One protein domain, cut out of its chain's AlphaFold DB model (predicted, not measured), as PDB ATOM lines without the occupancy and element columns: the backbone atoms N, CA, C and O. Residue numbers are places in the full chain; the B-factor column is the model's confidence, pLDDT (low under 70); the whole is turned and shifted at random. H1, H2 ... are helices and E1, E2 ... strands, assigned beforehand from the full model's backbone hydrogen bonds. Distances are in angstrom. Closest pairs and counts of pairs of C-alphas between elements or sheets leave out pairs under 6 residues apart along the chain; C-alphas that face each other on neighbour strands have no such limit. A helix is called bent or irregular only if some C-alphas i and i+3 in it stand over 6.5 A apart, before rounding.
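This is residues 24 to 104 of the 104 residues of the protein "Slit protein-like protein" of Euroglyphus maynei (UniProt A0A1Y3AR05). With little regular structure, the chain winds in stacked turns as a short solenoid: parallel strands E1, E2, E3, E4 line up in that order as one wall, and long links loop away and back, the last through small helix H1. The 81 printed residues hold one named helix and four named strands, in order E1 E2 E3 H1 E4; the class is mixed, with 18 residues in named elements. The whole is compact, radius of gyration of the C-alphas 11.7 A, spanning 30 by 25 by 17 A.

Find C-alpha 24 at (119.068, 136.772, 151.611), where E1, residues 24 to 26, begins. E2 is residues 48 to 50; E3, residues 74 to 77, measures 9.9 A. H1, residues 90 to 93, is irregular: C-alphas 90 and 93 are 7.2 A apart. E4, residues 100 to 103, measures 10.1 A and ends at C-alpha 103 (128.855, 149.523, 150.429).

Look for N 25 and O 48 of E1 and E2, 2.9 A; N 49 and O 75 of E2 and E3, 2.9 A; N 76 and O 101 of E3 and E4, 2.8 A. E3, H1, E4 form a strand-helix-strand unit, parallel neighbour strands with a helix between, its crossover right-handed. H1 is not on the sheet and is too short for an O i to N i+4 pair.

The printed part has no cut; no printed residue is under 70.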
ATOM      1  N   GLU A  24     118.210 136.113 150.630       98.06
ATOM      2  CA  GLU A  24     119.068 136.772 151.611       98.06
ATOM      3  C   GLU A  24     120.135 135.825 152.175       98.06
ATOM      4  O   GLU A  24     119.854 134.677 152.528       98.06
ATOM      5  N   ILE A  25     121.366 136.328 152.282       97.44
ATOM      6  CA  ILE A  25     122.485 135.693 152.981       97.44
ATOM      7  C   ILE A  25     123.054 136.693 153.984       97.44
ATOM      8  O   ILE A  25     123.449 137.798 153.622       97.44
ATOM      9  N   GLN A  26     123.137 136.267 155.242       97.19
ATOM     10  CA  GLN A  26     123.687 137.045 156.349       97.19
ATOM     11  C   GLN A  26     124.793 136.225 157.012       97.19
ATOM     12  O   GLN A  26     124.514 135.261 157.727       97.19
ATOM     13  N   ILE A  27     126.052 136.587 156.765       94.88
ATOM     14  CA  ILE A  27     127.217 135.990 157.425       94.88
ATOM     15  C   ILE A  27     128.012 137.120 158.067       94.88
ATOM     16  O   ILE A  27     129.023 137.578 157.540       94.88
ATOM     17  N   THR A  28     127.522 137.585 159.210       87.62
ATOM     18  CA  THR A  28     128.154 138.661 159.973       87.62
ATOM     19  C   THR A  28     129.006 138.088 161.103       87.62
ATOM     20  O   THR A  28     128.689 137.031 161.654       87.62
ATOM     21  N   THR A  29     130.096 138.770 161.471       82.81
ATOM     22  CA  THR A  29     130.993 138.371 162.583       82.81
ATOM     23  C   THR A  29     131.676 137.004 162.410       82.81
ATOM     24  O   THR A  29     131.770 136.213 163.350       82.81
ATOM     25  N   GLY A  30     132.143 136.717 161.193       88.19
ATOM     26  CA  GLY A  30     132.890 135.505 160.852       88.19
ATOM     27  C   GLY A  30     134.389 135.746 160.634       88.19
ATOM     28  O   GLY A  30     134.947 136.764 161.026       88.19
ATOM     29  N   ASN A  31     135.041 134.779 159.982       94.81
ATOM     30  CA  ASN A  31     136.466 134.812 159.621       94.81
ATOM     31  C   ASN A  31     136.674 134.721 158.099       94.81
ATOM     32  O   ASN A  31     137.667 134.159 157.631       94.81
ATOM     33  N   ILE A  32     135.720 135.215 157.303       97.62
ATOM     34  CA  ILE A  32     135.855 135.194 155.842       97.62
ATOM     35  C   ILE A  32     136.962 136.170 155.448       97.62
ATOM     36  O   ILE A  32     136.898 137.341 155.801       97.62
ATOM     37  N   GLN A  33     137.972 135.682 154.725       97.56
ATOM     38  CA  GLN A  33     139.119 136.489 154.286       97.56
ATOM     39  C   GLN A  33     139.043 136.899 152.815       97.56
ATOM     40  O   GLN A  33     139.672 137.873 152.401       97.56
ATOM     41  N   SER A  34     138.269 136.169 152.016       97.44
ATOM     42  CA  SER A  34     138.170 136.417 150.584       97.44
ATOM     43  C   SER A  34     136.844 135.957 150.000       97.44
ATOM     44  O   SER A  34     136.283 134.960 150.456       97.44
ATOM     45  N   ILE A  35     136.402 136.623 148.933       97.69
ATOM     46  CA  ILE A  35     135.293 136.165 148.087       97.69
ATOM     47  C   ILE A  35     135.882 135.506 146.839       97.69
ATOM     48  O   ILE A  35     136.584 136.153 146.060       97.69
ATOM     49  N   GLY A  36     135.621 134.211 146.666       97.94
ATOM     50  CA  GLY A  36     136.143 133.423 145.551       97.94
ATOM     51  C   GLY A  36     135.391 133.655 144.239       97.94
ATOM     52  O   GLY A  36     134.258 134.135 144.227       97.94
ATOM     53  N   THR A  37     136.014 133.266 143.132       97.81
ATOM     54  CA  THR A  37     135.390 133.192 141.801       97.81
ATOM     55  C   THR A  37     134.090 132.381 141.852       97.81
ATOM     56  O   THR A  37     134.060 131.330 142.486       97.81
ATOM     57  N   ASP A  38     133.031 132.865 141.192       97.19
ATOM     58  CA  ASP A  38     131.721 132.197 141.086       97.19
ATOM     59  C   ASP A  38     131.008 131.895 142.418       97.19
ATOM     60  O   ASP A  38     130.053 131.119 142.433       97.19
ATOM     61  N   SER A  39     131.409 132.525 143.532       96.44
ATOM     62  CA  SER A  39     130.863 132.235 144.874       96.44
ATOM     63  C   SER A  39     129.333 132.317 144.961       96.44
ATOM     64  O   SER A  39     128.733 131.707 145.843       96.44
ATOM     65  N   PHE A  40     128.701 133.071 144.057       95.75
ATOM     66  CA  PHE A  40     127.259 133.319 144.041       95.75
ATOM     67  C   PHE A  40     126.602 132.997 142.687       95.75
ATOM     68  O   PHE A  40     125.519 133.511 142.399       95.75
ATOM     69  N   ALA A  41     127.237 132.174 141.843       95.25
ATOM     70  CA  ALA A  41     126.846 132.007 140.439       95.25
ATOM     71  C   ALA A  41     125.431 131.444 140.216       95.25
ATOM     72  O   ALA A  41     124.779 131.815 139.233       95.25
ATOM     73  N   ASP A  42     124.944 130.625 141.151       93.50
ATOM     74  CA  ASP A  42     123.622 129.983 141.103       93.50
ATOM     75  C   ASP A  42     122.554 130.693 141.951       93.50
ATOM     76  O   ASP A  42     121.414 130.236 142.052       93.50
ATOM     77  N   LEU A  43     122.892 131.833 142.563       95.25
ATOM     78  CA  LEU A  43     122.008 132.567 143.472       95.25
ATOM     79  C   LEU A  43     121.219 133.660 142.744       95.25
ATOM     80  O   LEU A  43     121.343 134.854 143.026       95.25
ATOM     81  N   GLN A  44     120.402 133.239 141.779       93.81
ATOM     82  CA  GLN A  44     119.697 134.143 140.862       93.81
ATOM     83  C   GLN A  44     118.644 135.027 141.531       93.81
ATOM     84  O   GLN A  44     118.389 136.147 141.074       93.81
ATOM     85  N   HIS A  45     118.092 134.527 142.634       96.06
ATOM     86  CA  HIS A  45     117.071 135.185 143.440       96.06
ATOM     87  C   HIS A  45     117.652 136.021 144.590       96.06
ATOM     88  O   HIS A  45     116.889 136.666 145.297       96.06
ATOM     89  N   LEU A  46     118.978 136.032 144.786       97.62
ATOM     90  CA  LEU A  46     119.602 136.730 145.912       97.62
ATOM     91  C   LEU A  46     119.508 138.244 145.734       97.62
ATOM     92  O   LEU A  46     120.076 138.790 144.794       97.62
ATOM     93  N   GLU A  47     118.856 138.917 146.667       98.06
ATOM     94  CA  GLU A  47     118.695 140.370 146.691       98.06
ATOM     95  C   GLU A  47     119.589 141.012 147.754       98.06
ATOM     96  O   GLU A  47     119.985 142.165 147.608       98.06
ATOM     97  N   GLN A  48     119.925 140.269 148.813       98.38
ATOM     98  CA  GLN A  48     120.638 140.775 149.985       98.38
ATOM     99  C   GLN A  48     121.814 139.868 150.350       98.38
ATOM    100  O   GLN A  48     121.633 138.685 150.640       98.38
ATOM    101  N   LEU A  49     123.025 140.422 150.365       97.88
ATOM    102  CA  LEU A  49     124.230 139.747 150.839       97.88
ATOM    103  C   LEU A  49     124.927 140.627 151.871       97.88
ATOM    104  O   LEU A  49     125.531 141.634 151.510       97.88
ATOM    105  N   SER A  50     124.896 140.224 153.138       97.88
ATOM    106  CA  SER A  50     125.742 140.834 154.162       97.88
ATOM    107  C   SER A  50     126.885 139.915 154.549       97.88
ATOM    108  O   SER A  50     126.681 138.802 155.041       97.88
ATOM    109  N   LEU A  51     128.098 140.419 154.329       97.62
ATOM    110  CA  LEU A  51     129.356 139.852 154.800       97.62
ATOM    111  C   LEU A  51     130.072 140.849 155.721       97.62
ATOM    112  O   LEU A  51     131.303 140.828 155.828       97.62
ATOM    113  N   SER A  52     129.327 141.745 156.373       97.62
ATOM    114  CA  SER A  52     129.923 142.757 157.240       97.62
ATOM    115  C   SER A  52     130.594 142.150 158.466       97.62
ATOM    116  O   SER A  52     130.237 141.060 158.931       97.62
ATOM    117  N   LYS A  53     131.586 142.865 159.008       97.38
ATOM    118  CA  LYS A  53     132.352 142.432 160.190       97.38
ATOM    119  C   LYS A  53     133.039 141.080 159.975       97.38
ATOM    120  O   LYS A  53     132.955 140.197 160.828       97.38
ATOM    121  N   ASN A  54     133.669 140.905 158.819       97.62
ATOM    122  CA  ASN A  54     134.574 139.791 158.533       97.62
ATOM    123  C   ASN A  54     135.998 140.345 158.332       97.62
ATOM    124  O   ASN A  54     136.309 141.455 158.752       97.62
ATOM    125  N   HIS A  55     136.874 139.559 157.710       97.94
ATOM    126  CA  HIS A  55     138.265 139.914 157.436       97.94
ATOM    127  C   HIS A  55     138.553 139.941 155.934       97.94
ATOM    128  O   HIS A  55     139.650 139.589 155.492       97.94
ATOM    129  N   ILE A  56     137.542 140.284 155.123       98.06
ATOM    130  CA  ILE A  56     137.652 140.223 153.669       98.06
ATOM    131  C   ILE A  56     138.662 141.270 153.225       98.06
ATOM    132  O   ILE A  56     138.430 142.467 153.344       98.06
ATOM    133  N   ASN A  57     139.777 140.799 152.683       97.56
ATOM    134  CA  ASN A  57     140.835 141.642 152.139       97.56
ATOM    135  C   ASN A  57     141.030 141.430 150.634       97.56
ATOM    136  O   ASN A  57     141.779 142.188 150.012       97.56
ATOM    137  N   PHE A  58     140.347 140.440 150.044       97.94
ATOM    138  CA  PHE A  58     140.471 140.120 148.628       97.94
ATOM    139  C   PHE A  58     139.168 139.598 147.998       97.94
ATOM    140  O   PHE A  58     138.500 138.710 148.526       97.94
ATOM    141  N   ILE A  59     138.824 140.123 146.825       97.69
ATOM    142  CA  ILE A  59     137.700 139.715 145.983       97.69
ATOM    143  C   ILE A  59     138.288 139.256 144.649       97.69
ATOM    144  O   ILE A  59     138.915 140.031 143.924       97.69
ATOM    145  N   HIS A  60     138.119 137.971 144.344       97.88
ATOM    146  CA  HIS A  60     138.671 137.359 143.140       97.88
ATOM    147  C   HIS A  60     137.942 137.809 141.865       97.88
ATOM    148  O   HIS A  60     136.785 138.234 141.887       97.88
ATOM    149  N   SER A  61     138.599 137.624 140.716       97.81
ATOM    150  CA  SER A  61     137.969 137.761 139.401       97.81
ATOM    151  C   SER A  61     136.682 136.941 139.318       97.81
ATOM    152  O   SER A  61     136.646 135.781 139.743       97.81
ATOM    153  N   TYR A  62     135.642 137.533 138.728       97.81
ATOM    154  CA  TYR A  62     134.335 136.907 138.527       97.81
ATOM    155  C   TYR A  62     133.647 136.440 139.821       97.81
ATOM    156  O   TYR A  62     132.788 135.564 139.774       97.81
ATOM    157  N   ALA A  63     133.998 137.004 140.981       97.94
ATOM    158  CA  ALA A  63     133.373 136.661 142.260       97.94
ATOM    159  C   ALA A  63     131.843 136.812 142.241       97.94
ATOM    160  O   ALA A  63     131.129 136.014 142.845       97.94
ATOM    161  N   PHE A  64     131.344 137.802 141.498       96.81
ATOM    162  CA  PHE A  64     129.914 138.076 141.364       96.81
ATOM    163  C   PHE A  64     129.313 137.606 140.038       96.81
ATOM    164  O   PHE A  64     128.190 137.992 139.726       96.81
ATOM    165  N   ARG A  65     130.031 136.803 139.239       96.94
ATOM    166  CA  ARG A  65     129.507 136.284 137.970       96.94
ATOM    167  C   ARG A  65     128.294 135.391 138.206       96.94
ATOM    168  O   ARG A  65     128.270 134.630 139.163       96.94
ATOM    169  N   MET A  66     127.316 135.465 137.304       95.06
ATOM    170  CA  MET A  66     126.100 134.653 137.351       95.06
ATOM    171  C   MET A  66     125.977 133.715 136.152       95.06
ATOM    172  O   MET A  66     126.293 134.080 135.008       95.06
ATOM    173  N   ASN A  67     125.427 132.527 136.399       93.44
ATOM    174  CA  ASN A  67     125.137 131.554 135.349       93.44
ATOM    175  C   ASN A  67     124.014 132.060 134.430       93.44
ATOM    176  O   ASN A  67     124.188 132.095 133.206       93.44
ATOM    177  N   LYS A  68     122.943 132.628 134.996       92.94
ATOM    178  CA  LYS A  68     121.835 133.248 134.245       92.94
ATOM    179  C   LYS A  68     121.623 134.712 134.662       92.94
ATOM    180  O   LYS A  68     121.988 135.080 135.777       92.94
ATOM    181  N   PRO A  69     121.119 135.579 133.764       94.56
ATOM    182  CA  PRO A  69     120.826 136.969 134.107       94.56
ATOM    183  C   PRO A  69     119.660 137.084 135.091       94.56
ATOM    184  O   PRO A  69     118.757 136.253 135.081       94.56
ATOM    185  N   SER A  70     119.657 138.151 135.891       94.81
ATOM    186  CA  SER A  70     118.571 138.470 136.820       94.81
ATOM    187  C   SER A  70     118.211 139.950 136.731       94.81
ATOM    188  O   SER A  70     119.082 140.810 136.604       94.81
ATOM    189  N   ASN A  71     116.914 140.251 136.806       96.19
ATOM    190  CA  ASN A  71     116.418 141.628 136.884       96.19
ATOM    191  C   ASN A  71     116.401 142.164 138.326       96.19
ATOM    192  O   ASN A  71     116.032 143.317 138.539       96.19
ATOM    193  N   LEU A  72     116.768 141.337 139.309       96.88
ATOM    194  CA  LEU A  72     116.848 141.731 140.710       96.88
ATOM    195  C   LEU A  72     118.146 142.493 140.976       96.88
ATOM    196  O   LEU A  72     119.216 142.116 140.493       96.88
ATOM    197  N   THR A  73     118.057 143.545 141.782       97.69
ATOM    198  CA  THR A  73     119.239 144.236 142.298       97.69
ATOM    199  C   THR A  73     119.816 143.434 143.455       97.69
ATOM    200  O   THR A  73     119.089 143.091 144.382       97.69
ATOM    201  N   LEU A  74     121.124 143.178 143.427       97.88
ATOM    202  CA  LEU A  74     121.835 142.658 144.591       97.88
ATOM    203  C   LEU A  74     122.409 143.817 145.401       97.88
ATOM    204  O   LEU A  74     123.250 144.567 144.904       97.88
ATOM    205  N   MET A  75     121.989 143.917 146.655       98.38
ATOM    206  CA  MET A  75     122.598 144.787 147.648       98.38
ATOM    207  C   MET A  75     123.674 144.019 148.423       98.38
ATOM    208  O   MET A  75     123.408 142.935 148.948       98.38
ATOM    209  N   ILE A  76     124.889 144.569 148.470       97.44
ATOM    210  CA  ILE A  76     126.054 143.946 149.103       97.44
ATOM    211  C   ILE A  76     126.581 144.843 150.218       97.44
ATOM    212  O   ILE A  76     127.057 145.948 149.964       97.44
ATOM    213  N   ASP A  77     126.547 144.322 151.436       97.75
ATOM    214  CA  ASP A  77     127.186 144.918 152.601       97.75
ATOM    215  C   ASP A  77     128.537 144.246 152.860       97.75
ATOM    216  O   ASP A  77     128.606 143.080 153.262       97.75
ATOM    217  N   LEU A  78     129.610 144.998 152.631       96.94
ATOM    218  CA  LEU A  78     130.987 144.618 152.933       96.94
ATOM    219  C   LEU A  78     131.599 145.513 154.021       96.94
ATOM    220  O   LEU A  78     132.818 145.505 154.186       96.94
ATOM    221  N   THR A  79     130.792 146.265 154.772       97.25
ATOM    222  CA  THR A  79     131.294 147.163 155.825       97.25
ATOM    223  C   THR A  79     132.041 146.413 156.922       97.25
ATOM    224  O   THR A  79     131.824 145.221 157.151       97.25
ATOM    225  N   ASP A  80     132.934 147.112 157.623       96.81
ATOM    226  CA  ASP A  80     133.764 146.530 158.684       96.81
ATOM    227  C   ASP A  80     134.557 145.290 158.198       96.81
ATOM    228  O   ASP A  80     134.621 144.271 158.884       96.81
ATOM    229  N   ASN A  81     135.135 145.365 156.995       97.56
ATOM    230  CA  ASN A  81     136.113 144.407 156.467       97.56
ATOM    231  C   ASN A  81     137.484 145.078 156.273       97.56
ATOM    232  O   ASN A  81     137.650 146.277 156.484       97.56
ATOM    233  N   ASP A  82     138.471 144.309 155.816       97.44
ATOM    234  CA  ASP A  82     139.852 144.756 155.595       97.44
ATOM    235  C   ASP A  82     140.096 145.209 154.134       97.44
ATOM    236  O   ASP A  82     141.178 145.015 153.562       97.44
ATOM    237  N   LEU A  83     139.071 145.799 153.503       96.50
ATOM    238  CA  LEU A  83     139.091 146.201 152.096       96.50
ATOM    239  C   LEU A  83     139.898 147.487 151.873       96.50
ATOM    240  O   LEU A  83     139.835 148.453 152.629       96.50
ATOM    241  N   ASN A  84     140.656 147.510 150.782       95.25
ATOM    242  CA  ASN A  84     141.404 148.669 150.313       95.25
ATOM    243  C   ASN A  84     141.437 148.707 148.774       95.25
ATOM    244  O   ASN A  84     140.854 147.862 148.099       95.25
ATOM    245  N   SER A  85     142.150 149.680 148.198       92.06
ATOM    246  CA  SER A  85     142.224 149.876 146.741       92.06
ATOM    247  C   SER A  85     142.817 148.700 145.955       92.06
ATOM    248  O   SER A  85     142.664 148.660 144.739       92.06
ATOM    249  N   SER A  86     143.497 147.760 146.618       94.38
ATOM    250  CA  SER A  86     144.064 146.550 146.006       94.38
ATOM    251  C   SER A  86     143.231 145.293 146.266       94.38
ATOM    252  O   SER A  86     143.598 144.214 145.807       94.38
ATOM    253  N   SER A  87     142.126 145.405 147.007       96.12
ATOM    254  CA  SER A  87     141.303 144.259 147.401       96.12
ATOM    255  C   SER A  87     140.434 143.704 146.280       96.12
ATOM    256  O   SER A  87     139.900 142.613 146.429       96.12
ATOM    257  N   PHE A  88     140.280 144.412 145.165       92.00
ATOM    258  CA  PHE A  88     139.531 143.928 144.011       92.00
ATOM    259  C   PHE A  88     140.280 144.225 142.717       92.00
ATOM    260  O   PHE A  88     140.909 145.269 142.546       92.00
ATOM    261  N   VAL A  89     140.177 143.285 141.785       92.38
ATOM    262  CA  VAL A  89     140.659 143.440 140.410       92.38
ATOM    263  C   VAL A  89     139.514 143.905 139.498       92.38
ATOM    264  O   VAL A  89     138.349 143.658 139.838       92.38
ATOM    265  N   PRO A  90     139.786 144.540 138.340       89.81
ATOM    266  CA  PRO A  90     138.740 144.994 137.414       89.81
ATOM    267  C   PRO A  90     137.735 143.898 137.017       89.81
ATOM    268  O   PRO A  90     136.568 144.178 136.754       89.81
ATOM    269  N   GLU A  91     138.163 142.635 137.015       96.44
ATOM    270  CA  GLU A  91     137.355 141.480 136.631       96.44
ATOM    271  C   GLU A  91     136.384 140.998 137.718       96.44
ATOM    272  O   GLU A  91     135.542 140.146 137.436       96.44
ATOM    273  N   SER A  92     136.470 141.506 138.951       95.06
ATOM    274  CA  SER A  92     135.701 140.998 140.105       95.06
ATOM    275  C   SER A  92     134.182 141.024 139.879       95.06
ATOM    276  O   SER A  92     133.466 140.126 140.324       95.06
ATOM    277  N   PHE A  93     133.705 142.012 139.117       94.31
ATOM    278  CA  PHE A  93     132.290 142.218 138.788       94.31
ATOM    279  C   PHE A  93     131.921 141.816 137.350       94.31
ATOM    280  O   PHE A  93     130.763 141.947 136.940       94.31
ATOM    281  N   ILE A  94     132.874 141.318 136.551       96.62
ATOM    282  CA  ILE A  94     132.572 140.874 135.187       96.62
ATOM    283  C   ILE A  94     131.614 139.683 135.241       96.62
ATOM    284  O   ILE A  94     131.842 138.702 135.944       96.62
ATOM    285  N   GLY A  95     130.553 139.754 134.437       96.19
ATOM    286  CA  GLY A  95     129.567 138.682 134.328       96.19
ATOM    287  C   GLY A  95     128.500 138.694 135.418       96.19
ATOM    288  O   GLY A  95     127.751 137.724 135.503       96.19
ATOM    289  N   ALA A  96     128.391 139.770 136.209       95.38
ATOM    290  CA  ALA A  96     127.339 139.906 137.214       95.38
ATOM    291  C   ALA A  96     125.923 139.769 136.644       95.38
ATOM    292  O   ALA A  96     125.056 139.244 137.319       95.38
ATOM    293  N   LYS A  97     125.682 140.193 135.394       96.00
ATOM    294  CA  LYS A  97     124.387 140.048 134.689       96.00
ATOM    295  C   LYS A  97     123.158 140.529 135.493       96.00
ATOM    296  O   LYS A  97     122.043 140.070 135.245       96.00
ATOM    297  N   ARG A  98     123.367 141.459 136.425       96.25
ATOM    298  CA  ARG A  98     122.354 142.173 137.206       96.25
ATOM    299  C   ARG A  98     122.940 143.472 137.747       96.25
ATOM    300  O   ARG A  98     124.158 143.659 137.709       96.25
ATOM    301  N   PHE A  99     122.089 144.346 138.272       97.56
ATOM    302  CA  PHE A  99     122.551 145.527 138.995       97.56
ATOM    303  C   PHE A  99     123.081 145.137 140.375       97.56
ATOM    304  O   PHE A  99     122.482 144.316 141.071       97.56
ATOM    305  N   ILE A 100     124.206 145.737 140.757       96.19
ATOM    306  CA  ILE A 100     124.821 145.579 142.073       96.19
ATOM    307  C   ILE A 100     124.889 146.956 142.720       96.19
ATOM    308  O   ILE A 100     125.259 147.929 142.062       96.19
ATOM    309  N   PHE A 101     124.509 147.015 143.991       97.00
ATOM    310  CA  PHE A 101     124.718 148.164 144.856       97.00
ATOM    311  C   PHE A 101     125.526 147.711 146.070       97.00
ATOM    312  O   PHE A 101     125.051 146.901 146.863       97.00
ATOM    313  N   GLU A 102     126.751 148.197 146.195       93.69
ATOM    314  CA  GLU A 102     127.703 147.815 147.228       93.69
ATOM    315  C   GLU A 102     127.985 148.963 148.202       93.69
ATOM    316  O   GLU A 102     127.977 150.139 147.840       93.69
ATOM    317  N   PHE A 103     128.275 148.613 149.449       92.94
ATOM    318  CA  PHE A 103     128.855 149.523 150.429       92.94
ATOM    319  C   PHE A 103     129.910 148.769 151.240       92.94
ATOM    320  O   PHE A 103     129.648 147.687 151.765       92.94
ATOM    321  N   SER A 104     131.125 149.316 151.283       86.31
ATOM    322  CA  SER A 104     132.339 148.669 151.796       86.31
ATOM    323  C   SER A 104     133.243 149.664 152.497       86.31
ATOM    324  O   SER A 104     133.427 150.754 151.902       86.31
TER     325      SER A 104